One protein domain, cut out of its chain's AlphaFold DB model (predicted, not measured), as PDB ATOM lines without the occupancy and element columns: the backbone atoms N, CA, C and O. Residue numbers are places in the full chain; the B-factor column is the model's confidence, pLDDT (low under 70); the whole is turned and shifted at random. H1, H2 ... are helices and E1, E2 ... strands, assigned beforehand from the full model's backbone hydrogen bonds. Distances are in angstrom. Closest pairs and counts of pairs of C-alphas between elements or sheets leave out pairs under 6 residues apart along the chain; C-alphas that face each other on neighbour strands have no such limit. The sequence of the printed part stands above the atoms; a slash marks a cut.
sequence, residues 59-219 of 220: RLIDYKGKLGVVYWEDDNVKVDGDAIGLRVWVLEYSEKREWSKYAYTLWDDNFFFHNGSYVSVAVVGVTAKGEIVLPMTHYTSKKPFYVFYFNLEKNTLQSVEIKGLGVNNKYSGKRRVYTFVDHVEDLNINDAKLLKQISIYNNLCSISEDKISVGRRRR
ATOM      1  N   ARG A  59     -20.676 -32.814  31.213       93.12
ATOM      2  CA  ARG A  59     -21.367 -34.036  30.800       93.12
ATOM      3  C   ARG A  59     -22.834 -33.951  31.192       93.12
ATOM      4  O   ARG A  59     -23.142 -33.598  32.328       93.12
ATOM      5  N   LEU A  60     -23.715 -34.290  30.257       95.19
ATOM      6  CA  LEU A  60     -25.153 -34.350  30.493       95.19
ATOM      7  C   LEU A  60     -25.530 -35.744  30.992       95.19
ATOM      8  O   LEU A  60     -25.022 -36.745  30.488       95.19
ATOM      9  N   ILE A  61     -26.412 -35.806  31.983       95.25
ATOM     10  CA  ILE A  61     -26.921 -37.055  32.550       95.25
ATOM     11  C   ILE A  61     -28.434 -36.970  32.758       95.25
ATOM     12  O   ILE A  61     -28.963 -35.905  33.077       95.25
ATOM     13  N   ASP A  62     -29.123 -38.103  32.630       95.00
ATOM     14  CA  ASP A  62     -30.483 -38.258  33.145       95.00
ATOM     15  C   ASP A  62     -30.402 -38.658  34.619       95.00
ATOM     16  O   ASP A  62     -30.139 -39.811  34.966       95.00
ATOM     17  N   TYR A  63     -30.590 -37.689  35.509       95.00
ATOM     18  CA  TYR A  63     -30.634 -37.943  36.938       95.00
ATOM     19  C   TYR A  63     -32.083 -38.078  37.408       95.00
ATOM     20  O   TYR A  63     -32.726 -37.102  37.796       95.00
ATOM     21  N   LYS A  64     -32.585 -39.319  37.420       92.62
ATOM     22  CA  LYS A  64     -33.934 -39.670  37.903       92.62
ATOM     23  C   LYS A  64     -35.052 -38.908  37.169       92.62
ATOM     24  O   LYS A  64     -35.979 -38.407  37.804       92.62
ATOM     25  N   GLY A  65     -34.957 -38.820  35.843       92.94
ATOM     26  CA  GLY A  65     -35.904 -38.107  34.990       92.94
ATOM     27  C   GLY A  65     -35.672 -36.597  34.943       92.94
ATOM     28  O   GLY A  65     -36.545 -35.867  34.490       92.94
ATOM     29  N   LYS A  66     -34.533 -36.105  35.438       94.75
ATOM     30  CA  LYS A  66     -34.171 -34.682  35.424       94.75
ATOM     31  C   LYS A  66     -32.855 -34.485  34.693       94.75
ATOM     32  O   LYS A  66     -31.932 -35.284  34.843       94.75
ATOM     33  N   LEU A  67     -32.737 -33.373  33.975       95.94
ATOM     34  CA  LEU A  67     -31.466 -32.972  33.384       95.94
ATOM     35  C   LEU A  67     -30.445 -32.699  34.494       95.94
ATOM     36  O   LEU A  67     -30.613 -31.770  35.284       95.94
ATOM     37  N   GLY A  68     -29.378 -33.488  34.530       96.25
ATOM     38  CA  GLY A  68     -28.191 -33.215  35.324       96.25
ATOM     39  C   GLY A  68     -27.024 -32.781  34.443       96.25
ATOM     40  O   GLY A  68     -26.845 -33.291  33.338       96.25
ATOM     41  N   VAL A  69     -26.209 -31.861  34.950       95.81
ATOM     42  CA  VAL A  69     -24.930 -31.461  34.355       95.81
ATOM     43  C   VAL A  69     -23.803 -31.767  35.332       95.81
ATOM     44  O   VAL A  69     -23.913 -31.499  36.529       95.81
ATOM     45  N   VAL A  70     -22.725 -32.353  34.823       94.44
ATOM     46  CA  VAL A  70     -21.555 -32.738  35.611       94.44
ATOM     47  C   VAL A  70     -20.329 -32.006  35.090       94.44
ATOM     48  O   VAL A  70     -19.951 -32.174  33.928       94.44
ATOM     49  N   TYR A  71     -19.711 -31.218  35.962       91.12
ATOM     50  CA  TYR A  71     -18.462 -30.515  35.704       91.12
ATOM     51  C   TYR A  71     -17.319 -31.215  36.435       91.12
ATOM     52  O   TYR A  71     -17.436 -31.551  37.619       91.12
ATOM     53  N   TRP A  72     -16.205 -31.371  35.729       80.19
ATOM     54  CA  TRP A  72     -14.920 -31.682  36.337       80.19
ATOM     55  C   TRP A  72     -14.279 -30.377  36.802       80.19
ATOM     56  O   TRP A  72     -14.294 -29.390  36.067       80.19
ATOM     57  N   GLU A  73     -13.765 -30.338  38.029       64.94
ATOM     58  CA  GLU A  73     -12.848 -29.259  38.402       64.94
ATOM     59  C   GLU A  73     -11.533 -29.512  37.665       64.94
ATOM     60  O   GLU A  73     -10.909 -30.538  37.911       64.94
ATOM     61  N   ASP A  74     -11.226 -28.624  36.710       53.56
ATOM     62  CA  ASP A  74     -10.038 -28.534  35.849       53.56
ATOM     63  C   ASP A  74      -9.152 -29.787  35.748       53.56
ATOM     64  O   ASP A  74      -8.492 -30.191  36.706       53.56
ATOM     65  N   ASP A  75      -9.008 -30.299  34.521       48.34
ATOM     66  CA  ASP A  75      -8.231 -31.489  34.128       48.34
ATOM     67  C   ASP A  75      -6.757 -31.525  34.608       48.34
ATOM     68  O   ASP A  75      -6.060 -32.518  34.395       48.34
ATOM     69  N   ASN A  76      -6.262 -30.474  35.271       45.09
ATOM     70  CA  ASN A  76      -4.870 -30.301  35.681       45.09
ATOM     71  C   ASN A  76      -4.639 -29.959  37.163       45.09
ATOM     72  O   ASN A  76      -3.479 -29.789  37.548       45.09
ATOM     73  N   VAL A  77      -5.665 -29.874  38.019       46.84
ATOM     74  CA  VAL A  77      -5.457 -29.526  39.438       46.84
ATOM     75  C   VAL A  77      -5.895 -30.677  40.334       46.84
ATOM     76  O   VAL A  77      -7.069 -30.854  40.641       46.84
ATOM     77  N   LYS A  78      -4.919 -31.471  40.794       53.31
ATOM     78  CA  LYS A  78      -5.115 -32.333  41.967       53.31
ATOM     79  C   LYS A  78      -5.563 -31.435  43.118       53.31
ATOM     80  O   LYS A  78      -4.786 -30.588  43.549       53.31
ATOM     81  N   VAL A  79      -6.800 -31.606  43.578       53.75
ATOM     82  CA  VAL A  79      -7.377 -30.771  44.648       53.75
ATOM     83  C   VAL A  79      -6.615 -30.971  45.963       53.75
ATOM     84  O   VAL A  79      -6.412 -30.035  46.721       53.75
ATOM     85  N   ASP A  80      -6.130 -32.184  46.181       53.91
ATOM     86  CA  ASP A  80      -5.040 -32.610  47.057       53.91
ATOM     87  C   ASP A  80      -4.831 -34.103  46.699       53.91
ATOM     88  O   ASP A  80      -5.602 -34.622  45.887       53.91
ATOM     89  N   GLY A  81      -3.798 -34.795  47.192       58.94
ATOM     90  CA  GLY A  81      -3.404 -36.156  46.743       58.94
ATOM     91  C   GLY A  81      -4.519 -37.072  46.177       58.94
ATOM     92  O   GLY A  81      -5.518 -37.290  46.819       58.94
ATOM     93  N   ASP A  82      -4.374 -37.623  44.969       69.81
ATOM     94  CA  ASP A  82      -5.297 -38.594  44.336       69.81
ATOM     95  C   ASP A  82      -6.831 -38.358  44.490       69.81
ATOM     96  O   ASP A  82      -7.626 -39.304  44.442       69.81
ATOM     97  N   ALA A  83      -7.266 -37.095  44.592       81.19
ATOM     98  CA  ALA A  83      -8.670 -36.695  44.674       81.19
ATOM     99  C   ALA A  83      -9.172 -35.992  43.403       81.19
ATOM    100  O   ALA A  83      -8.429 -35.244  42.765       81.19
ATOM    101  N   ILE A  84     -10.449 -36.187  43.065       82.81
ATOM    102  CA  ILE A  84     -11.136 -35.502  41.958       82.81
ATOM    103  C   ILE A  84     -12.265 -34.611  42.490       82.81
ATOM    104  O   ILE A  84     -13.068 -35.041  43.323       82.81
ATOM    105  N   GLY A  85     -12.338 -33.372  42.002       86.62
ATOM    106  CA  GLY A  85     -13.459 -32.464  42.246       86.62
ATOM    107  C   GLY A  85     -14.602 -32.739  41.269       86.62
ATOM    108  O   GLY A  85     -14.393 -32.794  40.056       86.62
ATOM    109  N   LEU A  86     -15.812 -32.930  41.796       89.69
ATOM    110  CA  LEU A  86     -17.018 -33.204  41.018       89.69
ATOM    111  C   LEU A  86     -18.119 -32.218  41.406       89.69
ATOM    112  O   LEU A  86     -18.632 -32.266  42.528       89.69
ATOM    113  N   ARG A  87     -18.536 -31.363  40.467       93.19
ATOM    114  CA  ARG A  87     -19.718 -30.507  40.646       93.19
ATOM    115  C   ARG A  87     -20.866 -31.059  39.819       93.19
ATOM    116  O   ARG A  87     -20.729 -31.256  38.616       93.19
ATOM    117  N   VAL A  88     -21.995 -31.306  40.467       95.25
ATOM    118  CA  VAL A  88     -23.198 -31.851  39.835       95.25
ATOM    119  C   VAL A  88     -24.324 -30.869  40.055       95.25
ATOM    120  O   VAL A  88     -24.597 -30.507  41.198       95.25
ATOM    121  N   TRP A  89     -24.984 -30.430  38.991       95.62
ATOM    122  CA  TRP A  89     -26.194 -29.628  39.116       95.62
ATOM    123  C   TRP A  89     -27.368 -30.353  38.481       95.62
ATOM    124  O   TRP A  89     -27.245 -30.883  37.383       95.62
ATOM    125  N   VAL A  90     -28.509 -30.361  39.161       96.19
ATOM    126  CA  VAL A  90     -29.739 -31.008  38.696       96.19
ATOM    127  C   VAL A  90     -30.801 -29.943  38.478       96.19
ATOM    128  O   VAL A  90     -31.063 -29.136  39.371       96.19
ATOM    129  N   LEU A  91     -31.384 -29.919  37.283       94.88
ATOM    130  CA  LEU A  91     -32.424 -28.970  36.915       94.88
ATOM    131  C   LEU A  91     -33.740 -29.355  37.594       94.88
ATOM    132  O   LEU A  91     -34.259 -30.454  37.393       94.88
ATOM    133  N   GLU A  92     -34.292 -28.441  38.386       91.50
ATOM    134  CA  GLU A  92     -35.564 -28.649  39.067       91.50
ATOM    135  C   GLU A  92     -36.755 -28.307  38.166       91.50
ATOM    136  O   GLU A  92     -36.724 -27.366  37.366       91.50
ATOM    137  N   TYR A  93     -37.848 -29.056  38.339       75.06
ATOM    138  CA  TYR A  93     -39.138 -28.755  37.722       75.06
ATOM    139  C   TYR A  93     -39.776 -27.556  38.432       75.06
ATOM    140  O   TYR A  93     -40.651 -27.700  39.282       75.06
ATOM    141  N   SER A  94     -39.315 -26.356  38.097       65.00
ATOM    142  CA  SER A  94     -39.938 -25.102  38.509       65.00
ATOM    143  C   SER A  94     -40.078 -24.170  37.309       65.00
ATOM    144  O   SER A  94     -39.266 -24.203  36.382       65.00
ATOM    145  N   GLU A  95     -41.094 -23.300  37.319       61.09
ATOM    146  CA  GLU A  95     -41.272 -22.263  36.284       61.09
ATOM    147  C   GLU A  95     -40.016 -21.392  36.122       61.09
ATOM    148  O   GLU A  95     -39.738 -20.874  35.041       61.09
ATOM    149  N   LYS A  96     -39.228 -21.287  37.197       69.12
ATOM    150  CA  LYS A  96     -37.999 -20.503  37.284       69.12
ATOM    151  C   LYS A  96     -36.740 -21.242  36.819       69.12
ATOM    152  O   LYS A  96     -35.705 -20.593  36.720       69.12
ATOM    153  N   ARG A  97     -36.808 -22.548  36.510       75.38
ATOM    154  CA  ARG A  97     -35.651 -23.380  36.101       75.38
ATOM    155  C   ARG A  97     -34.468 -23.260  37.060       75.38
ATOM    156  O   ARG A  97     -33.354 -22.908  36.675       75.38
ATOM    157  N   GLU A  98     -34.737 -23.519  38.328       89.38
ATOM    158  CA  GLU A  98     -33.714 -23.468  39.368       89.38
ATOM    159  C   GLU A  98     -32.835 -24.728  39.335       89.38
ATOM    160  O   GLU A  98     -33.273 -25.805  38.925       89.38
ATOM    161  N   TRP A  99     -31.577 -24.585  39.759       93.75
ATOM    162  CA  TRP A  99     -30.607 -25.679  39.815       93.75
ATOM    163  C   TRP A  99     -30.344 -26.085  41.260       93.75
ATOM    164  O   TRP A  99     -29.904 -25.262  42.066       93.75
ATOM    165  N   SER A 100     -30.506 -27.370  41.556       94.12
ATOM    166  CA  SER A 100     -29.948 -27.992  42.755       94.12
ATOM    167  C   SER A 100     -28.461 -28.247  42.519       94.12
ATOM    168  O   SER A 100     -28.103 -29.094  41.703       94.12
ATOM    169  N   LYS A 101     -27.589 -27.480  43.184       94.56
ATOM    170  CA  LYS A 101     -26.131 -27.523  42.984       94.56
ATOM    171  C   LYS A 101     -25.446 -28.320  44.088       94.56
ATOM    172  O   LYS A 101     -25.657 -28.055  45.269       94.56
ATOM    173  N   TYR A 102     -24.569 -29.233  43.695       93.88
ATOM    174  CA  TYR A 102     -23.791 -30.075  44.591       93.88
ATOM    175  C   TYR A 102     -22.310 -30.038  44.209       93.88
ATOM    176  O   TYR A 102     -21.970 -29.977  43.025       93.88
ATOM    177  N   ALA A 103     -21.433 -30.103  45.206       92.00
ATOM    178  CA  ALA A 103     -19.988 -30.168  45.028       92.00
ATOM    179  C   ALA A 103     -19.419 -31.253  45.941       92.00
ATOM    180  O   ALA A 103     -19.763 -31.318  47.123       92.00
ATOM    181  N   TYR A 104     -18.566 -32.104  45.381       90.75
ATOM    182  CA  TYR A 104     -17.962 -33.234  46.073       90.75
ATOM    183  C   TYR A 104     -16.487 -33.348  45.733       90.75
ATOM    184  O   TYR A 104     -16.059 -33.027  44.626       90.75
ATOM    185  N   THR A 105     -15.735 -33.910  46.669       89.75
ATOM    186  CA  THR A 105     -14.366 -34.359  46.444       89.75
ATOM    187  C   THR A 105     -14.354 -35.875  46.581       89.75
ATOM    188  O   THR A 105     -14.633 -36.405  47.657       89.75
ATOM    189  N   LEU A 106     -14.078 -36.584  45.489       88.88
ATOM    190  CA  LEU A 106     -14.046 -38.045  45.467       88.88
ATOM    191  C   LEU A 106     -12.603 -38.535  45.527       88.88
ATOM    192  O   LEU A 106     -11.729 -37.984  44.865       88.88
ATOM    193  N   TRP A 107     -12.380 -39.617  46.266       86.94
ATOM    194  CA  TRP A 107     -11.051 -40.174  46.507       86.94
ATOM    195  C   TRP A 107     -11.027 -41.663  46.169       86.94
ATOM    196  O   TRP A 107     -11.780 -42.448  46.751       86.94
ATOM    197  N   ASP A 108     -10.142 -42.061  45.256       87.88
ATOM    198  CA  ASP A 108      -9.788 -43.462  45.031       87.88
ATOM    199  C   ASP A 108      -8.412 -43.558  44.361       87.88
ATOM    200  O   ASP A 108      -8.163 -42.928  43.332       87.88
ATOM    201  N   ASP A 109      -7.549 -44.422  44.899       84.25
ATOM    202  CA  ASP A 109      -6.193 -44.696  44.394       84.25
ATOM    203  C   ASP A 109      -6.187 -45.101  42.901       84.25
ATOM    204  O   ASP A 109      -5.170 -45.049  42.200       84.25
ATOM    205  N   ASN A 110      -7.334 -45.548  42.381       85.75
ATOM    206  CA  ASN A 110      -7.474 -45.995  41.006       85.75
ATOM    207  C   ASN A 110      -7.933 -44.909  40.028       85.75
ATOM    208  O   ASN A 110      -7.835 -45.160  38.824       85.75
ATOM    209  N   PHE A 111      -8.347 -43.722  40.488       84.81
ATOM    210  CA  PHE A 111      -8.813 -42.641  39.610       84.81
ATOM    211  C   PHE A 111      -7.752 -42.125  38.651       84.81
ATOM    212  O   PHE A 111      -8.097 -41.668  37.562       84.81
ATOM    213  N   PHE A 112      -6.475 -42.258  38.993       78.94
ATOM    214  CA  PHE A 112      -5.394 -41.715  38.187       78.94
ATOM    215  C   PHE A 112      -4.576 -42.800  37.496       78.94
ATOM    216  O   PHE A 112      -4.319 -43.885  38.030       78.94
ATOM    217  N   PHE A 113      -4.115 -42.491  36.289       71.62
ATOM    218  CA  PHE A 113      -3.121 -43.290  35.580       71.62
ATOM    219  C   PHE A 113      -1.750 -42.588  35.618       71.62
ATOM    220  O   PHE A 113      -1.662 -41.393  35.879       71.62
ATOM    221  N   HIS A 114      -0.667 -43.342  35.378       66.19
ATOM    222  CA  HIS A 114       0.717 -42.829  35.327       66.19
ATOM    223  C   HIS A 114       1.149 -42.013  36.554       66.19
ATOM    224  O   HIS A 114       1.559 -40.864  36.429       66.19
ATOM    225  N   ASN A 115       1.090 -42.623  37.742       64.31
ATOM    226  CA  ASN A 115       1.528 -41.996  38.996       64.31
ATOM    227  C   ASN A 115       0.840 -40.644  39.272       64.31
ATOM    228  O   ASN A 115       1.458 -39.711  39.782       64.31
ATOM    229  N   GLY A 116      -0.439 -40.521  38.906       63.88
ATOM    230  CA  GLY A 116      -1.211 -39.317  39.186       63.88
ATOM    231  C   GLY A 116      -1.150 -38.244  38.099       63.88
ATOM    232  O   GLY A 116      -1.515 -37.116  38.398       63.88
ATOM    233  N   SER A 117      -0.654 -38.516  36.888       65.81
ATOM    234  CA  SER A 117      -0.480 -37.453  35.886       65.81
ATOM    235  C   SER A 117      -1.754 -37.066  35.134       65.81
ATOM    236  O   SER A 117      -1.796 -35.975  34.581       65.81
ATOM    237  N   TYR A 118      -2.779 -37.922  35.102       69.94
ATOM    238  CA  TYR A 118      -4.081 -37.577  34.525       69.94
ATOM    239  C   TYR A 118      -5.228 -38.375  35.153       69.94
ATOM    240  O   TYR A 118      -5.064 -39.551  35.513       69.94
ATOM    241  N   VAL A 119      -6.396 -37.730  35.246       75.12
ATOM    242  CA  VAL A 119      -7.659 -38.366  35.642       75.12
ATOM    243  C   VAL A 119      -8.046 -39.390  34.581       75.12
ATOM    244  O   VAL A 119      -8.007 -39.140  33.378       75.12
ATOM    245  N   SER A 120      -8.387 -40.591  35.027       82.88
ATOM    246  CA  SER A 120      -8.615 -41.743  34.162       82.88
ATOM    247  C   SER A 120     -10.010 -42.325  34.289       82.88
ATOM    248  O   SER A 120     -10.203 -43.490  33.969       82.88
ATOM    249  N   VAL A 121     -10.974 -41.519  34.723       89.00
ATOM    250  CA  VAL A 121     -12.395 -41.870  34.779       89.00
ATOM    251  C   VAL A 121     -13.219 -40.908  33.933       89.00
ATOM    252  O   VAL A 121     -12.812 -39.773  33.711       89.00
ATOM    253  N   ALA A 122     -14.362 -41.369  33.435       89.12
ATOM    254  CA  ALA A 122     -15.325 -40.544  32.706       89.12
ATOM    255  C   ALA A 122     -16.719 -40.715  33.305       89.12
ATOM    256  O   ALA A 122     -16.988 -41.733  33.921       89.12
ATOM    257  N   VAL A 123     -17.615 -39.750  33.097       91.75
ATOM    258  CA  VAL A 123     -19.049 -39.913  33.387       91.75
ATOM    259  C   VAL A 123     -19.714 -40.525  32.164       91.75
ATOM    260  O   VAL A 123     -19.573 -39.979  31.072       91.75
ATOM    261  N   VAL A 124     -20.435 -41.632  32.348       91.19
ATOM    262  CA  VAL A 124     -21.141 -42.324  31.247       91.19
ATOM    263  C   VAL A 124     -22.654 -42.396  31.426       91.19
ATOM    264  O   VAL A 124     -23.355 -42.842  30.528       91.19
ATOM    265  N   GLY A 125     -23.169 -41.978  32.582       92.38
ATOM    266  CA  GLY A 125     -24.601 -41.968  32.856       92.38
ATOM    267  C   GLY A 125     -24.921 -42.231  34.320       92.38
ATOM    268  O   GLY A 125     -24.064 -42.110  35.200       92.38
ATOM    269  N   VAL A 126     -26.177 -42.588  34.569       93.75
ATOM    270  CA  VAL A 126     -26.746 -42.784  35.904       93.75
ATOM    271  C   VAL A 126     -27.523 -44.093  35.917       93.75
ATOM    272  O   VAL A 126     -28.268 -44.377  34.991       93.75
ATOM    273  N   THR A 127     -27.355 -44.903  36.960       92.44
ATOM    274  CA  THR A 127     -28.127 -46.146  37.112       92.44
ATOM    275  C   THR A 127     -29.578 -45.862  37.502       92.44
ATOM    276  O   THR A 127     -29.880 -44.827  38.096       92.44
ATOM    277  N   ALA A 128     -30.466 -46.850  37.356       89.69
ATOM    278  CA  ALA A 128     -31.841 -46.781  37.869       89.69
ATOM    279  C   ALA A 128     -31.959 -46.440  39.377       89.69
ATOM    280  O   ALA A 128     -33.019 -46.032  39.848       89.69
ATOM    281  N   LYS A 129     -30.883 -46.599  40.164       90.44
ATOM    282  CA  LYS A 129     -30.841 -46.226  41.591       90.44
ATOM    283  C   LYS A 129     -30.425 -44.771  41.832       90.44
ATOM    284  O   LYS A 129     -30.390 -44.342  42.986       90.44
ATOM    285  N   GLY A 130     -30.110 -44.018  40.780       92.50
ATOM    286  CA  GLY A 130     -29.572 -42.664  40.873       92.50
ATOM    287  C   GLY A 130     -28.087 -42.624  41.233       92.50
ATOM    288  O   GLY A 130     -27.655 -41.695  41.907       92.50
ATOM    289  N   GLU A 131     -27.311 -43.645  40.863       95.44
ATOM    290  CA  GLU A 131     -25.859 -43.646  41.079       95.44
ATOM    291  C   GLU A 131     -25.156 -43.227  39.787       95.44
ATOM    292  O   GLU A 131     -25.375 -43.847  38.748       95.44
ATOM    293  N   ILE A 132     -24.313 -42.197  39.845       95.38
ATOM    294  CA  ILE A 132     -23.483 -41.766  38.715       95.38
ATOM    295  C   ILE A 132     -22.424 -42.840  38.465       95.38
ATOM    296  O   ILE A 132     -21.715 -43.253  39.388       95.38
ATOM    297  N   VAL A 133     -22.321 -43.294  37.218       95.00
ATOM    298  CA  VAL A 133     -21.381 -44.339  36.809       95.00
ATOM    299  C   VAL A 133     -20.115 -43.696  36.259       95.00
ATOM    300  O   VAL A 133     -20.163 -42.914  35.305       95.00
ATOM    301  N   LEU A 134     -18.982 -44.053  36.860       93.75
ATOM    302  CA  LEU A 134     -17.658 -43.560  36.508       93.75
ATOM    303  C   LEU A 134     -16.744 -44.740  36.139       93.75
ATOM    304  O   LEU A 134     -16.087 -45.298  37.014       93.75
ATOM    305  N   PRO A 135     -16.707 -45.222  34.891       91.38
ATOM    306  CA  PRO A 135     -15.731 -46.221  34.474       91.38
ATOM    307  C   PRO A 135     -14.347 -45.604  34.305       91.38
ATOM    308  O   PRO A 135     -14.207 -44.431  33.949       91.38
ATOM    309  N   MET A 136     -13.313 -46.426  34.472       89.12
ATOM    310  CA  MET A 136     -11.992 -46.062  33.979       89.12
ATOM    311  C   MET A 136     -12.008 -45.928  32.444       89.12
ATOM    312  O   MET A 136     -12.584 -46.748  31.737       89.12
ATOM    313  N   THR A 137     -11.340 -44.910  31.904       85.69
ATOM    314  CA  THR A 137     -11.287 -44.626  30.458       85.69
ATOM    315  C   THR A 137     -10.277 -45.496  29.720       85.69
ATOM    316  O   THR A 137     -10.344 -45.642  28.497       85.69
ATOM    317  N   HIS A 138      -9.325 -46.071  30.456       80.94
ATOM    318  CA  HIS A 138      -8.244 -46.867  29.900       80.94
ATOM    319  C   HIS A 138      -8.043 -48.167  30.668       80.94
ATOM    320  O   HIS A 138      -8.121 -48.216  31.894       80.94
ATOM    321  N   TYR A 139      -7.689 -49.204  29.923       78.62
ATOM    322  CA  TYR A 139      -7.281 -50.498  30.441       78.62
ATOM    323  C   TYR A 139      -5.819 -50.801  30.074       78.62
ATOM    324  O   TYR A 139      -5.356 -50.482  28.971       78.62
ATOM    325  N   THR A 140      -5.098 -51.452  30.994       75.88
ATOM    326  CA  THR A 140      -3.757 -52.017  30.765       75.88
ATOM    327  C   THR A 140      -3.627 -53.357  31.482       75.88
ATOM    328  O   THR A 140      -4.200 -53.524  32.552       75.88
ATOM    329  N   SER A 141      -2.795 -54.271  30.980       73.44
ATOM    330  CA  SER A 141      -2.547 -55.566  31.639       73.44
ATOM    331  C   SER A 141      -1.881 -55.466  33.019       73.44
ATOM    332  O   SER A 141      -1.816 -56.453  33.743       73.44
ATOM    333  N   LYS A 142      -1.377 -54.284  33.393       75.62
ATOM    334  CA  LYS A 142      -0.669 -54.039  34.657       75.62
ATOM    335  C   LYS A 142      -1.555 -53.469  35.766       75.62
ATOM    336  O   LYS A 142      -1.118 -53.453  36.912       75.62
ATOM    337  N   LYS A 143      -2.753 -52.966  35.445       78.12
ATOM    338  CA  LYS A 143      -3.654 -52.323  36.412       78.12
ATOM    339  C   LYS A 143      -5.055 -52.928  36.286       78.12
ATOM    340  O   LYS A 143      -5.541 -53.030  35.159       78.12
ATOM    341  N   PRO A 144      -5.713 -53.305  37.398       84.12
ATOM    342  CA  PRO A 144      -7.096 -53.752  37.338       84.12
ATOM    343  C   PRO A 144      -8.002 -52.645  36.792       84.12
ATOM    344  O   PRO A 144      -7.730 -51.456  36.974       84.12
ATOM    345  N   PHE A 145      -9.072 -53.046  36.114       86.00
ATOM    346  CA  PHE A 145     -10.080 -52.122  35.617       86.00
ATOM    347  C   PHE A 145     -11.174 -51.953  36.661       86.00
ATOM    348  O   PHE A 145     -11.699 -52.947  37.167       86.00
ATOM    349  N   TYR A 146     -11.545 -50.711  36.945       90.31
ATOM    350  CA  TYR A 146     -12.597 -50.397  37.898       90.31
ATOM    351  C   TYR A 146     -13.731 -49.617  37.245       90.31
ATOM    352  O   TYR A 146     -13.523 -48.783  36.362       90.31
ATOM    353  N   VAL A 147     -14.938 -49.878  37.736       92.94
ATOM    354  CA  VAL A 147     -16.101 -49.014  37.557       92.94
ATOM    355  C   VAL A 147     -16.505 -48.506  38.929       92.94
ATOM    356  O   VAL A 147     -16.631 -49.292  39.874       92.94
ATOM    357  N   PHE A 148     -16.701 -47.199  39.043       94.31
ATOM    358  CA  PHE A 148     -17.158 -46.576  40.272       94.31
ATOM    359  C   PHE A 148     -18.626 -46.178  40.164       94.31
ATOM    360  O   PHE A 148     -19.094 -45.749  39.112       94.31
ATOM    361  N   TYR A 149     -19.342 -46.323  41.272       95.56
ATOM    362  CA  TYR A 149     -20.737 -45.928  41.413       95.56
ATOM    363  C   TYR A 149     -20.814 -44.897  42.527       95.56
ATOM    364  O   TYR A 149     -20.542 -45.212  43.691       95.56
ATOM    365  N   PHE A 150     -21.138 -43.662  42.166       95.69
ATOM    366  CA  PHE A 150     -21.241 -42.558  43.104       95.69
ATOM    367  C   PHE A 150     -22.705 -42.238  43.399       95.69
ATOM    368  O   PHE A 150     -23.481 -41.919  42.501       95.69
ATOM    369  N   ASN A 151     -23.091 -42.322  44.668       95.38
ATOM    370  CA  ASN A 151     -24.429 -41.969  45.115       95.38
ATOM    371  C   ASN A 151     -24.443 -40.525  45.631       95.38
ATOM    372  O   ASN A 151     -23.862 -40.249  46.682       95.38
ATOM    373  N   LEU A 152     -25.148 -39.646  44.916       92.44
ATOM    374  CA  LEU A 152     -25.242 -38.214  45.215       92.44
ATOM    375  C   LEU A 152     -25.851 -37.944  46.604       92.44
ATOM    376  O   LEU A 152     -25.327 -37.157  47.388       92.44
ATOM    377  N   GLU A 153     -26.940 -38.644  46.927       91.38
ATOM    378  CA  GLU A 153     -27.727 -38.432  48.152       91.38
ATOM    379  C   GLU A 153     -27.000 -38.920  49.404       91.38
ATOM    380  O   GLU A 153     -27.087 -38.312  50.467       91.38
ATOM    381  N   LYS A 154     -26.287 -40.042  49.284       92.88
ATOM    382  CA  LYS A 154     -25.560 -40.661  50.398       92.88
ATOM    383  C   LYS A 154     -24.121 -40.175  50.497       92.88
ATOM    384  O   LYS A 154     -23.467 -40.503  51.480       92.88
ATOM    385  N   ASN A 155     -23.639 -39.451  49.486       93.06
ATOM    386  CA  ASN A 155     -22.235 -39.101  49.316       93.06
ATOM    387  C   ASN A 155     -21.314 -40.325  49.483       93.06
ATOM    388  O   ASN A 155     -20.351 -40.307  50.244       93.06
ATOM    389  N   THR A 156     -21.651 -41.434  48.818       94.06
ATOM    390  CA  THR A 156     -20.858 -42.670  48.901       94.06
ATOM    391  C   THR A 156     -20.322 -43.061  47.544       94.06
ATOM    392  O   THR A 156     -21.089 -43.149  46.584       94.06
ATOM    393  N   LEU A 157     -19.037 -43.398  47.499       95.00
ATOM    394  CA  LEU A 157     -18.372 -43.959  46.334       95.00
ATOM    395  C   LEU A 157     -18.146 -45.461  46.531       95.00
ATOM    396  O   LEU A 157     -17.531 -45.902  47.505       95.00
ATOM    397  N   GLN A 158     -18.630 -46.263  45.590       94.69
ATOM    398  CA  GLN A 158     -18.348 -47.691  45.537       94.69
ATOM    399  C   GLN A 158     -17.410 -47.991  44.372       94.69
ATOM    400  O   GLN A 158     -17.716 -47.626  43.243       94.69
ATOM    401  N   SER A 159     -16.324 -48.720  44.632       93.25
ATOM    402  CA  SER A 159     -15.415 -49.220  43.601       93.25
ATOM    403  C   SER A 159     -15.665 -50.699  43.321       93.25
ATOM    404  O   SER A 159     -15.865 -51.523  44.224       93.25
ATOM    405  N   VAL A 160     -15.701 -51.032  42.034       91.94
ATOM    406  CA  VAL A 160     -15.987 -52.378  41.552       91.94
ATOM    407  C   VAL A 160     -14.922 -52.784  40.551       91.94
ATOM    408  O   VAL A 160     -14.814 -52.185  39.487       91.94
ATOM    409  N   GLU A 161     -14.148 -53.810  40.895       90.00
ATOM    410  CA  GLU A 161     -13.159 -54.389  39.986       90.00
ATOM    411  C   GLU A 161     -13.867 -55.265  38.947       90.00
ATOM    412  O   GLU A 161     -14.633 -56.171  39.298       90.00
ATOM    413  N   ILE A 162     -13.578 -55.012  37.673       86.81
ATOM    414  CA  ILE A 162     -14.018 -55.831  36.548       86.81
ATOM    415  C   ILE A 162     -12.900 -56.812  36.207       86.81
ATOM    416  O   ILE A 162     -11.829 -56.432  35.727       86.81
ATOM    417  N   LYS A 163     -13.163 -58.096  36.451       81.69
ATOM    418  CA  LYS A 163     -12.243 -59.189  36.125       81.69
ATOM    419  C   LYS A 163     -12.503 -59.727  34.721       81.69
ATOM    420  O   LYS A 163     -13.592 -59.567  34.182       81.69
ATOM    421  N   GLY A 164     -11.501 -60.391  34.148       70.06
ATOM    422  CA  GLY A 164     -11.580 -61.003  32.813       70.06
ATOM    423  C   GLY A 164     -11.032 -60.123  31.689       70.06
ATOM    424  O   GLY A 164     -10.726 -60.617  30.610       70.06
ATOM    425  N   LEU A 165     -10.786 -58.837  31.944       66.94
ATOM    426  CA  LEU A 165     -10.102 -57.981  30.978       66.94
ATOM    427  C   LEU A 165      -8.616 -58.376  30.887       66.94
ATOM    428  O   LEU A 165      -7.863 -58.220  31.848       66.94
ATOM    429  N   GLY A 166      -8.213 -58.888  29.715       56.72
ATOM    430  CA  GLY A 166      -6.822 -59.086  29.278       56.72
ATOM    431  C   GLY A 166      -6.090 -60.342  29.756       56.72
ATOM    432  O   GLY A 166      -4.860 -60.349  29.740       56.72
ATOM    433  N   VAL A 167      -6.813 -61.419  30.074       53.06
ATOM    434  CA  VAL A 167      -6.235 -62.724  30.467       53.06
ATOM    435  C   VAL A 167      -5.266 -63.295  29.411       53.06
ATOM    436  O   VAL A 167      -4.316 -63.982  29.767       53.06
ATOM    437  N   ASN A 168      -5.418 -62.933  28.129       51.34
ATOM    438  CA  ASN A 168      -4.604 -63.462  27.021       51.34
ATOM    439  C   ASN A 168      -3.846 -62.398  26.202       51.34
ATOM    440  O   ASN A 168      -3.435 -62.654  25.067       51.34
ATOM    441  N   ASN A 169      -3.667 -61.179  26.722       51.91
ATOM    442  CA  ASN A 169      -3.197 -60.071  25.890       51.91
ATOM    443  C   ASN A 169      -1.670 -59.868  25.946       51.91
ATOM    444  O   ASN A 169      -1.141 -59.280  26.885       51.91
ATOM    445  N   LYS A 170      -0.961 -60.304  24.892       52.78
ATOM    446  CA  LYS A 170       0.496 -60.101  24.702       52.78
ATOM    447  C   LYS A 170       0.896 -58.641  24.433       52.78
ATOM    448  O   LYS A 170       2.082 -58.324  24.414       52.78
ATOM    449  N   TYR A 171      -0.074 -57.753  24.218       54.12
ATOM    450  CA  TYR A 171       0.163 -56.339  23.936       54.12
ATOM    451  C   TYR A 171       0.077 -55.493  25.208       54.12
ATOM    452  O   TYR A 171      -0.972 -55.416  25.849       54.12
ATOM    453  N   SER A 172       1.174 -54.800  25.514       59.72
ATOM    454  CA  SER A 172       1.363 -53.917  26.675       59.72
ATOM    455  C   SER A 172       0.794 -52.497  26.505       59.72
ATOM    456  O   SER A 172       1.014 -51.643  27.364       59.72
ATOM    457  N   GLY A 173       0.084 -52.226  25.404       66.62
ATOM    458  CA  GLY A 173      -0.461 -50.905  25.081       66.62
ATOM    459  C   GLY A 173      -1.723 -50.543  25.871       66.62
ATOM    460  O   GLY A 173      -2.514 -51.413  26.244       66.62
ATOM    461  N   LYS A 174      -1.927 -49.237  26.089       72.88
ATOM    462  CA  LYS A 174      -3.172 -48.685  26.642       72.88
ATOM    463  C   LYS A 174      -4.316 -48.904  25.662       72.88
ATOM    464  O   LYS A 174      -4.172 -48.598  24.481       72.88
ATOM    465  N   ARG A 175      -5.460 -49.365  26.158       78.25
ATOM    466  CA  ARG A 175      -6.689 -49.487  25.366       78.25
ATOM    467  C   ARG A 175      -7.761 -48.583  25.935       78.25
ATOM    468  O   ARG A 175      -7.935 -48.562  27.150       78.25
ATOM    469  N   ARG A 176      -8.452 -47.850  25.065       80.19
ATOM    470  CA  ARG A 176      -9.648 -47.096  25.450       80.19
ATOM    471  C   ARG A 176     -10.785 -48.071  25.728       80.19
ATOM    472  O   ARG A 176     -10.909 -49.076  25.029       80.19
ATOM    473  N   VAL A 177     -11.579 -47.770  26.744       79.94
ATOM    474  CA  VAL A 177     -12.779 -48.531  27.090       79.94
ATOM    475  C   VAL A 177     -13.981 -47.614  26.941       79.94
ATOM    476  O   VAL A 177     -13.983 -46.504  27.469       79.94
ATOM    477  N   TYR A 178     -14.990 -48.091  26.221       81.88
ATOM    478  CA  TYR A 178     -16.279 -47.427  26.080       81.88
ATOM    479  C   TYR A 178     -17.289 -48.189  26.927       81.88
ATOM    480  O   TYR A 178     -17.350 -49.416  26.869       81.88
ATOM    481  N   THR A 179     -18.026 -47.466  27.762       83.56
ATOM    482  CA  THR A 179     -19.029 -48.039  28.662       83.56
ATOM    483  C   THR A 179     -20.353 -47.369  28.368       83.56
ATOM    484  O   THR A 179     -20.402 -46.148  28.249       83.56
ATOM    485  N   PHE A 180     -21.408 -48.169  28.293       82.75
ATOM    486  CA  PHE A 180     -22.765 -47.705  28.061       82.75
ATOM    487  C   PHE A 180     -23.615 -48.119  29.257       82.75
ATOM    488  O   PHE A 180     -23.544 -49.267  29.702       82.75
ATOM    489  N   VAL A 181     -24.378 -47.178  29.803       82.81
ATOM    490  CA  VAL A 181     -25.381 -47.476  30.828       82.81
ATOM    491  C   VAL A 181     -26.654 -47.942  30.124       82.81
ATOM    492  O   VAL A 181     -26.938 -47.497  29.016       82.81
ATOM    493  N   ASP A 182     -27.377 -48.877  30.742       74.62
ATOM    494  CA  ASP A 182     -28.663 -49.392  30.252       74.62
ATOM    495  C   ASP A 182     -28.628 -49.944  28.816       74.62
ATOM    496  O   ASP A 182     -29.603 -49.859  28.069       74.62
ATOM    497  N   HIS A 183     -27.503 -50.556  28.428       76.62
ATOM    498  CA  HIS A 183     -27.413 -51.287  27.168       76.62
ATOM    499  C   HIS A 183     -28.431 -52.435  27.150       76.62
ATOM    500  O   HIS A 183     -28.374 -53.346  27.980       76.62
ATOM    501  N   VAL A 184     -29.345 -52.387  26.183       69.38
ATOM    502  CA  VAL A 184     -30.284 -53.468  25.882       69.38
ATOM    503  C   VAL A 184     -29.787 -54.165  24.621       69.38
ATOM    504  O   VAL A 184     -29.726 -53.550  23.557       69.38
ATOM    505  N   GLU A 185     -29.421 -55.438  24.743       70.56
ATOM    506  CA  GLU A 185     -29.117 -56.275  23.584       70.56
ATOM    507  C   GLU A 185     -30.423 -56.601  22.854       70.56
ATOM    508  O   GLU A 185     -31.315 -57.245  23.411       70.56
ATOM    509  N   ASP A 186     -30.539 -56.166  21.599       62.94
ATOM    510  CA  ASP A 186     -31.589 -56.649  20.707       62.94
ATOM    511  C   ASP A 186     -31.109 -57.964  20.084       62.94
ATOM    512  O   ASP A 186     -30.312 -57.989  19.147       62.94
ATOM    513  N   LEU A 187     -31.510 -59.089  20.677       57.66
ATOM    514  CA  LEU A 187     -31.144 -60.415  20.183       57.66
ATOM    515  C   LEU A 187     -32.093 -60.823  19.056       57.66
ATOM    516  O   LEU A 187     -32.982 -61.658  19.244       57.66
ATOM    517  N   ASN A 188     -31.903 -60.265  17.862       59.78
ATOM    518  CA  ASN A 188     -32.634 -60.741  16.698       59.78
ATOM    519  C   ASN A 188     -32.033 -62.075  16.205       59.78
ATOM    520  O   ASN A 188     -30.821 -62.291  16.224       59.78
ATOM    521  N   ILE A 189     -32.865 -63.014  15.737       54.69
ATOM    522  CA  ILE A 189     -32.443 -64.398  15.399       54.69
ATOM    523  C   ILE A 189     -31.366 -64.440  14.289       54.69
ATOM    524  O   ILE A 189     -30.575 -65.385  14.215       54.69
ATOM    525  N   ASN A 190     -31.288 -63.405  13.449       57.88
ATOM    526  CA  ASN A 190     -30.240 -63.263  12.434       57.88
ATOM    527  C   ASN A 190     -28.896 -62.790  13.013       57.88
ATOM    528  O   ASN A 190     -27.845 -63.193  12.505       57.88
ATOM    529  N   ASP A 191     -28.913 -62.037  14.114       53.66
ATOM    530  CA  ASP A 191     -27.706 -61.569  14.794       53.66
ATOM    531  C   ASP A 191     -26.977 -62.728  15.471       53.66
ATOM    532  O   ASP A 191     -25.756 -62.774  15.455       53.66
ATOM    533  N   ALA A 192     -27.686 -63.769  15.920       51.97
ATOM    534  CA  ALA A 192     -27.062 -64.989  16.441       51.97
ATOM    535  C   ALA A 192     -26.185 -65.729  15.401       51.97
ATOM    536  O   ALA A 192     -25.204 -66.388  15.760       51.97
ATOM    537  N   LYS A 193     -26.510 -65.630  14.102       49.25
ATOM    538  CA  LYS A 193     -25.661 -66.156  13.014       49.25
ATOM    539  C   LYS A 193     -24.474 -65.238  12.726       49.25
ATOM    540  O   LYS A 193     -23.379 -65.749  12.506       49.25
ATOM    541  N   LEU A 194     -24.676 -63.921  12.774       50.31
ATOM    542  CA  LEU A 194     -23.615 -62.920  12.627       50.31
ATOM    543  C   LEU A 194     -22.625 -62.961  13.795       50.31
ATOM    544  O   LEU A 194     -21.428 -62.944  13.552       50.31
ATOM    545  N   LEU A 195     -23.081 -63.145  15.034       50.06
ATOM    546  CA  LEU A 195     -22.246 -63.335  16.225       50.06
ATOM    547  C   LEU A 195     -21.390 -64.606  16.121       50.06
ATOM    548  O   LEU A 195     -20.204 -64.575  16.445       50.06
ATOM    549  N   LYS A 196     -21.940 -65.700  15.573       46.72
ATOM    550  CA  LYS A 196     -21.167 -66.915  15.242       46.72
ATOM    551  C   LYS A 196     -20.167 -66.704  14.103       46.72
ATOM    552  O   LYS A 196     -19.135 -67.364  14.076       46.72
ATOM    553  N   GLN A 197     -20.448 -65.812  13.156       42.31
ATOM    554  CA  GLN A 197     -19.509 -65.461  12.087       42.31
ATOM    555  C   GLN A 197     -18.407 -64.520  12.595       42.31
ATOM    556  O   GLN A 197     -17.238 -64.727  12.284       42.31
ATOM    557  N   ILE A 198     -18.746 -63.553  13.449       43.09
ATOM    558  CA  ILE A 198     -17.806 -62.657  14.131       43.09
ATOM    559  C   ILE A 198     -16.893 -63.464  15.063       43.09
ATOM    560  O   ILE A 198     -15.688 -63.228  15.072       43.09
ATOM    561  N   SER A 199     -17.400 -64.509  15.732       40.84
ATOM    562  CA  SER A 199     -16.558 -65.412  16.530       40.84
ATOM    563  C   SER A 199     -15.495 -66.149  15.704       40.84
ATOM    564  O   SER A 199     -14.474 -66.550  16.256       40.84
ATOM    565  N   ILE A 200     -15.701 -66.304  14.391       41.69
ATOM    566  CA  ILE A 200     -14.733 -66.904  13.456       41.69
ATOM    567  C   ILE A 200     -13.729 -65.848  12.942       41.69
ATOM    568  O   ILE A 200     -12.585 -66.188  12.649       41.69
ATOM    569  N   TYR A 201     -14.100 -64.562  12.915       30.92
ATOM    570  CA  TYR A 201     -13.206 -63.437  12.579       30.92
ATOM    571  C   TYR A 201     -12.481 -62.816  13.794       30.92
ATOM    572  O   TYR A 201     -11.641 -61.930  13.624       30.92
ATOM    573  N   ASN A 202     -12.716 -63.323  15.010       33.72
ATOM    574  CA  ASN A 202     -12.148 -62.837  16.280       33.72
ATOM    575  C   ASN A 202     -10.619 -62.984  16.450       33.72
ATOM    576  O   ASN A 202     -10.099 -62.755  17.541       33.72
ATOM    577  N   ASN A 203      -9.862 -63.255  15.384       33.94
ATOM    578  CA  ASN A 203      -8.403 -63.118  15.411       33.94
ATOM    579  C   ASN A 203      -7.913 -61.655  15.393       33.94
ATOM    580  O   ASN A 203      -6.704 -61.440  15.443       33.94
ATOM    581  N   LEU A 204      -8.801 -60.646  15.358       30.45
ATOM    582  CA  LEU A 204      -8.393 -59.230  15.351       30.45
ATOM    583  C   LEU A 204      -9.022 -58.308  16.412       30.45
ATOM    584  O   LEU A 204      -8.527 -57.198  16.571       30.45
ATOM    585  N   CYS A 205     -10.008 -58.739  17.202       30.16
ATOM    586  CA  CYS A 205     -10.395 -58.036  18.436       30.16
ATOM    587  C   CYS A 205     -11.328 -58.921  19.272       30.16
ATOM    588  O   CYS A 205     -12.520 -59.007  19.001       30.16
ATOM    589  N   SER A 206     -10.785 -59.614  20.272       26.97
ATOM    590  CA  SER A 206     -11.556 -60.481  21.159       26.97
ATOM    591  C   SER A 206     -12.072 -59.714  22.378       26.97
ATOM    592  O   SER A 206     -11.322 -59.395  23.300       26.97
ATOM    593  N   ILE A 207     -13.380 -59.469  22.414       33.62
ATOM    594  CA  ILE A 207     -14.139 -59.496  23.668       33.62
ATOM    595  C   ILE A 207     -15.311 -60.440  23.407       33.62
ATOM    596  O   ILE A 207     -16.362 -60.034  22.930       33.62
ATOM    597  N   SER A 208     -15.084 -61.732  23.634       30.80
ATOM    598  CA  SER A 208     -16.128 -62.755  23.640       30.80
ATOM    599  C   SER A 208     -16.233 -63.316  25.050       30.80
ATOM    600  O   SER A 208     -15.250 -63.861  25.540       30.80
ATOM    601  N   GLU A 209     -17.405 -63.157  25.665       35.00
ATOM    602  CA  GLU A 209     -17.977 -64.003  26.726       35.00
ATOM    603  C   GLU A 209     -17.021 -64.574  27.794       35.00
ATOM    604  O   GLU A 209     -17.148 -65.726  28.210       35.00
ATOM    605  N   ASP A 210     -16.103 -63.769  28.323       29.22
ATOM    606  CA  ASP A 210     -15.448 -64.134  29.574       29.22
ATOM    607  C   ASP A 210     -16.393 -63.788  30.724       29.22
ATOM    608  O   ASP A 210     -16.866 -62.658  30.835       29.22
ATOM    609  N   LYS A 211     -16.695 -64.772  31.581       29.33
ATOM    610  CA  LYS A 211     -17.506 -64.598  32.795       29.33
ATOM    611  C   LYS A 211     -16.948 -63.433  33.622       29.33
ATOM    612  O   LYS A 211     -15.998 -63.606  34.385       29.33
ATOM    613  N   ILE A 212     -17.557 -62.256  33.487       36.03
ATOM    614  CA  ILE A 212     -17.186 -61.064  34.246       36.03
ATOM    615  C   ILE A 212     -17.634 -61.287  35.690       36.03
ATOM    616  O   ILE A 212     -18.806 -61.156  36.038       36.03
ATOM    617  N   SER A 213     -16.695 -61.667  36.551       34.12
ATOM    618  CA  SER A 213     -16.943 -61.749  37.988       34.12
ATOM    619  C   SER A 213     -16.706 -60.382  38.633       34.12
ATOM    620  O   SER A 213     -15.641 -59.789  38.452       34.12
ATOM    621  N   VAL A 214     -17.682 -59.914  39.407       35.34
ATOM    622  CA  VAL A 214     -17.717 -58.582  40.028       35.34
ATOM    623  C   VAL A 214     -17.213 -58.657  41.473       35.34
ATOM    624  O   VAL A 214     -17.848 -59.287  42.319       35.34
ATOM    625  N   GLY A 215     -16.091 -58.001  41.786       33.56
ATOM    626  CA  GLY A 215     -15.614 -57.821  43.166       33.56
ATOM    627  C   GLY A 215     -16.103 -56.492  43.746       33.56
ATOM    628  O   GLY A 215     -15.867 -55.448  43.144       33.56
ATOM    629  N   ARG A 216     -16.793 -56.494  44.898       35.06
ATOM    630  CA  ARG A 216     -17.315 -55.264  45.533       35.06
ATOM    631  C   ARG A 216     -16.438 -54.808  46.697       35.06
ATOM    632  O   ARG A 216     -16.230 -55.574  47.635       35.06
ATOM    633  N   ARG A 217     -16.036 -53.532  46.702       41.12
ATOM    634  CA  ARG A 217     -15.485 -52.850  47.881       41.12
ATOM    635  C   ARG A 217     -16.306 -51.589  48.159       41.12
ATOM    636  O   ARG A 217     -16.562 -50.795  47.263       41.12
ATOM    637  N   ARG A 218     -16.764 -51.423  49.402       35.16
ATOM    638  CA  ARG A 218     -17.571 -50.271  49.836       35.16
ATOM    639  C   ARG A 218     -16.725 -49.419  50.778       35.16
ATOM    640  O   ARG A 218     -16.214 -49.960  51.757       35.16
ATOM    641  N   ARG A 219     -16.555 -48.129  50.484       47.50
ATOM    642  CA  ARG A 219     -15.914 -47.153  51.382       47.50
ATOM    643  C   ARG A 219     -16.967 -46.121  51.817       47.50
ATOM    644  O   ARG A 219     -17.918 -45.879  51.075       47.50
TER     645      ARG A 219
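Overview. This is residues 59 to 219 of the 220 residues of the protein "FBA_3 domain-containing protein" of Microthlaspi erraticum (UniProt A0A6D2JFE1). Two strongly twisted sheets of four strands each, E1 to E4 and E5 to E8, sit one after the other along the length of the model, their named strands near each other at few points, and a wide loop with one helix, H1, reaches out beyond the second sheet. This loop leaves E7, and after H1 it turns back to lay E8 along E7 as an edge of the second sheet; residues 183 to 194 and 200 to 205 stick out free. The printed part has 161 residues, with eight named strands and one named helix in the order E1 E2 E3 E4 E5 E6 E7 H1 E8; both sheets are antiparallel and follow the orders E1 E2 E3 E4 and E5 E6 E7 E8. The class is mostly strand, though under half of the residues, 65 of 161, are in named elements. The whole is only just loose, close to compact, with a radius of gyration of the C-alphas of 18.3 A and spans of 56 by 41 by 26 A.

Along the chain. The first sheet holds E1, residues 59 to 63, which begins with C-alpha 59 at (-21.367, -34.036, 30.800), and E2, residues 66 to 72, 19.5 A long. E3, residues 83 to 91, is 26.2 A long, and E4, residues 99 to 107, is 25.2 A long and ends with C-alpha 107 at (-11.051, -40.174, 46.507). The second sheet holds E5, residues 131 to 135, 12.4 A long, E6, residues 145 to 151, 20.0 A, E7, residues 156 to 162, 19.3 A, and E8, residues 214 to 218, 12.9 A. H1, residues 191 to 201, is 14.8 A long, with C-alpha 191 at (-27.706, -61.569, 14.794).

Arrangement. In the first sheet E1 to E4 form a meander, each strand the antiparallel neighbour of the one before. E1 and E2 are a hairpin at 143 degrees, with N 61 and O 68 2.9 A apart, within hydrogen-bond range. In the hairpin of E2 and E3, at 154 degrees, N 71 and O 87 are 2.8 A apart. In the hairpin of E3 and E4, at 162 degrees, N 86 and O 104 are 2.8 A apart. E5 to E7 form a second meander. In the hairpin of E5 and E6, at 161 degrees, N 134 and O 148 are 2.8 A apart, and in that of E6 and E7, at 157 degrees, N 149 and O 158 are 2.9 A apart. E8 is the antiparallel neighbour of E7 at 156 degrees, with N 217 and O 159 3.2 A apart. Between the sheets, the closest C-alphas of E4 and E7, those of Leu 106 and Leu 157, are 7.4 A apart, while E1 and E5 are only just apart, at 8.3 A. Residues 125 to 126 pair antiparallel with residues 132 to 133 of E5. H1 is on neither sheet, with 0 pairs of C-alphas within 10 A of either; 6 of its 7 O i to N i+4 pairs are within hydrogen-bond range.

Size, cuts and confidence. The two C-alphas farthest apart, those of Glu 95 and Lys 170, are 57.5 A apart. The printed part has no cut. The links from E4 to E5, E7 to H1 and H1 to E8 are long, with 23, 28 and 12 residues. The centre of H1 lies 27.6 A from the mean of the C-alphas, the farthest of the elements. The mean pLDDT of the printed part is 73.2, and 62 residues are under 70, among them residues 73 to 82, 165 to 173 and 186 to 219; the mean is 46 for H1 and 36 for E8.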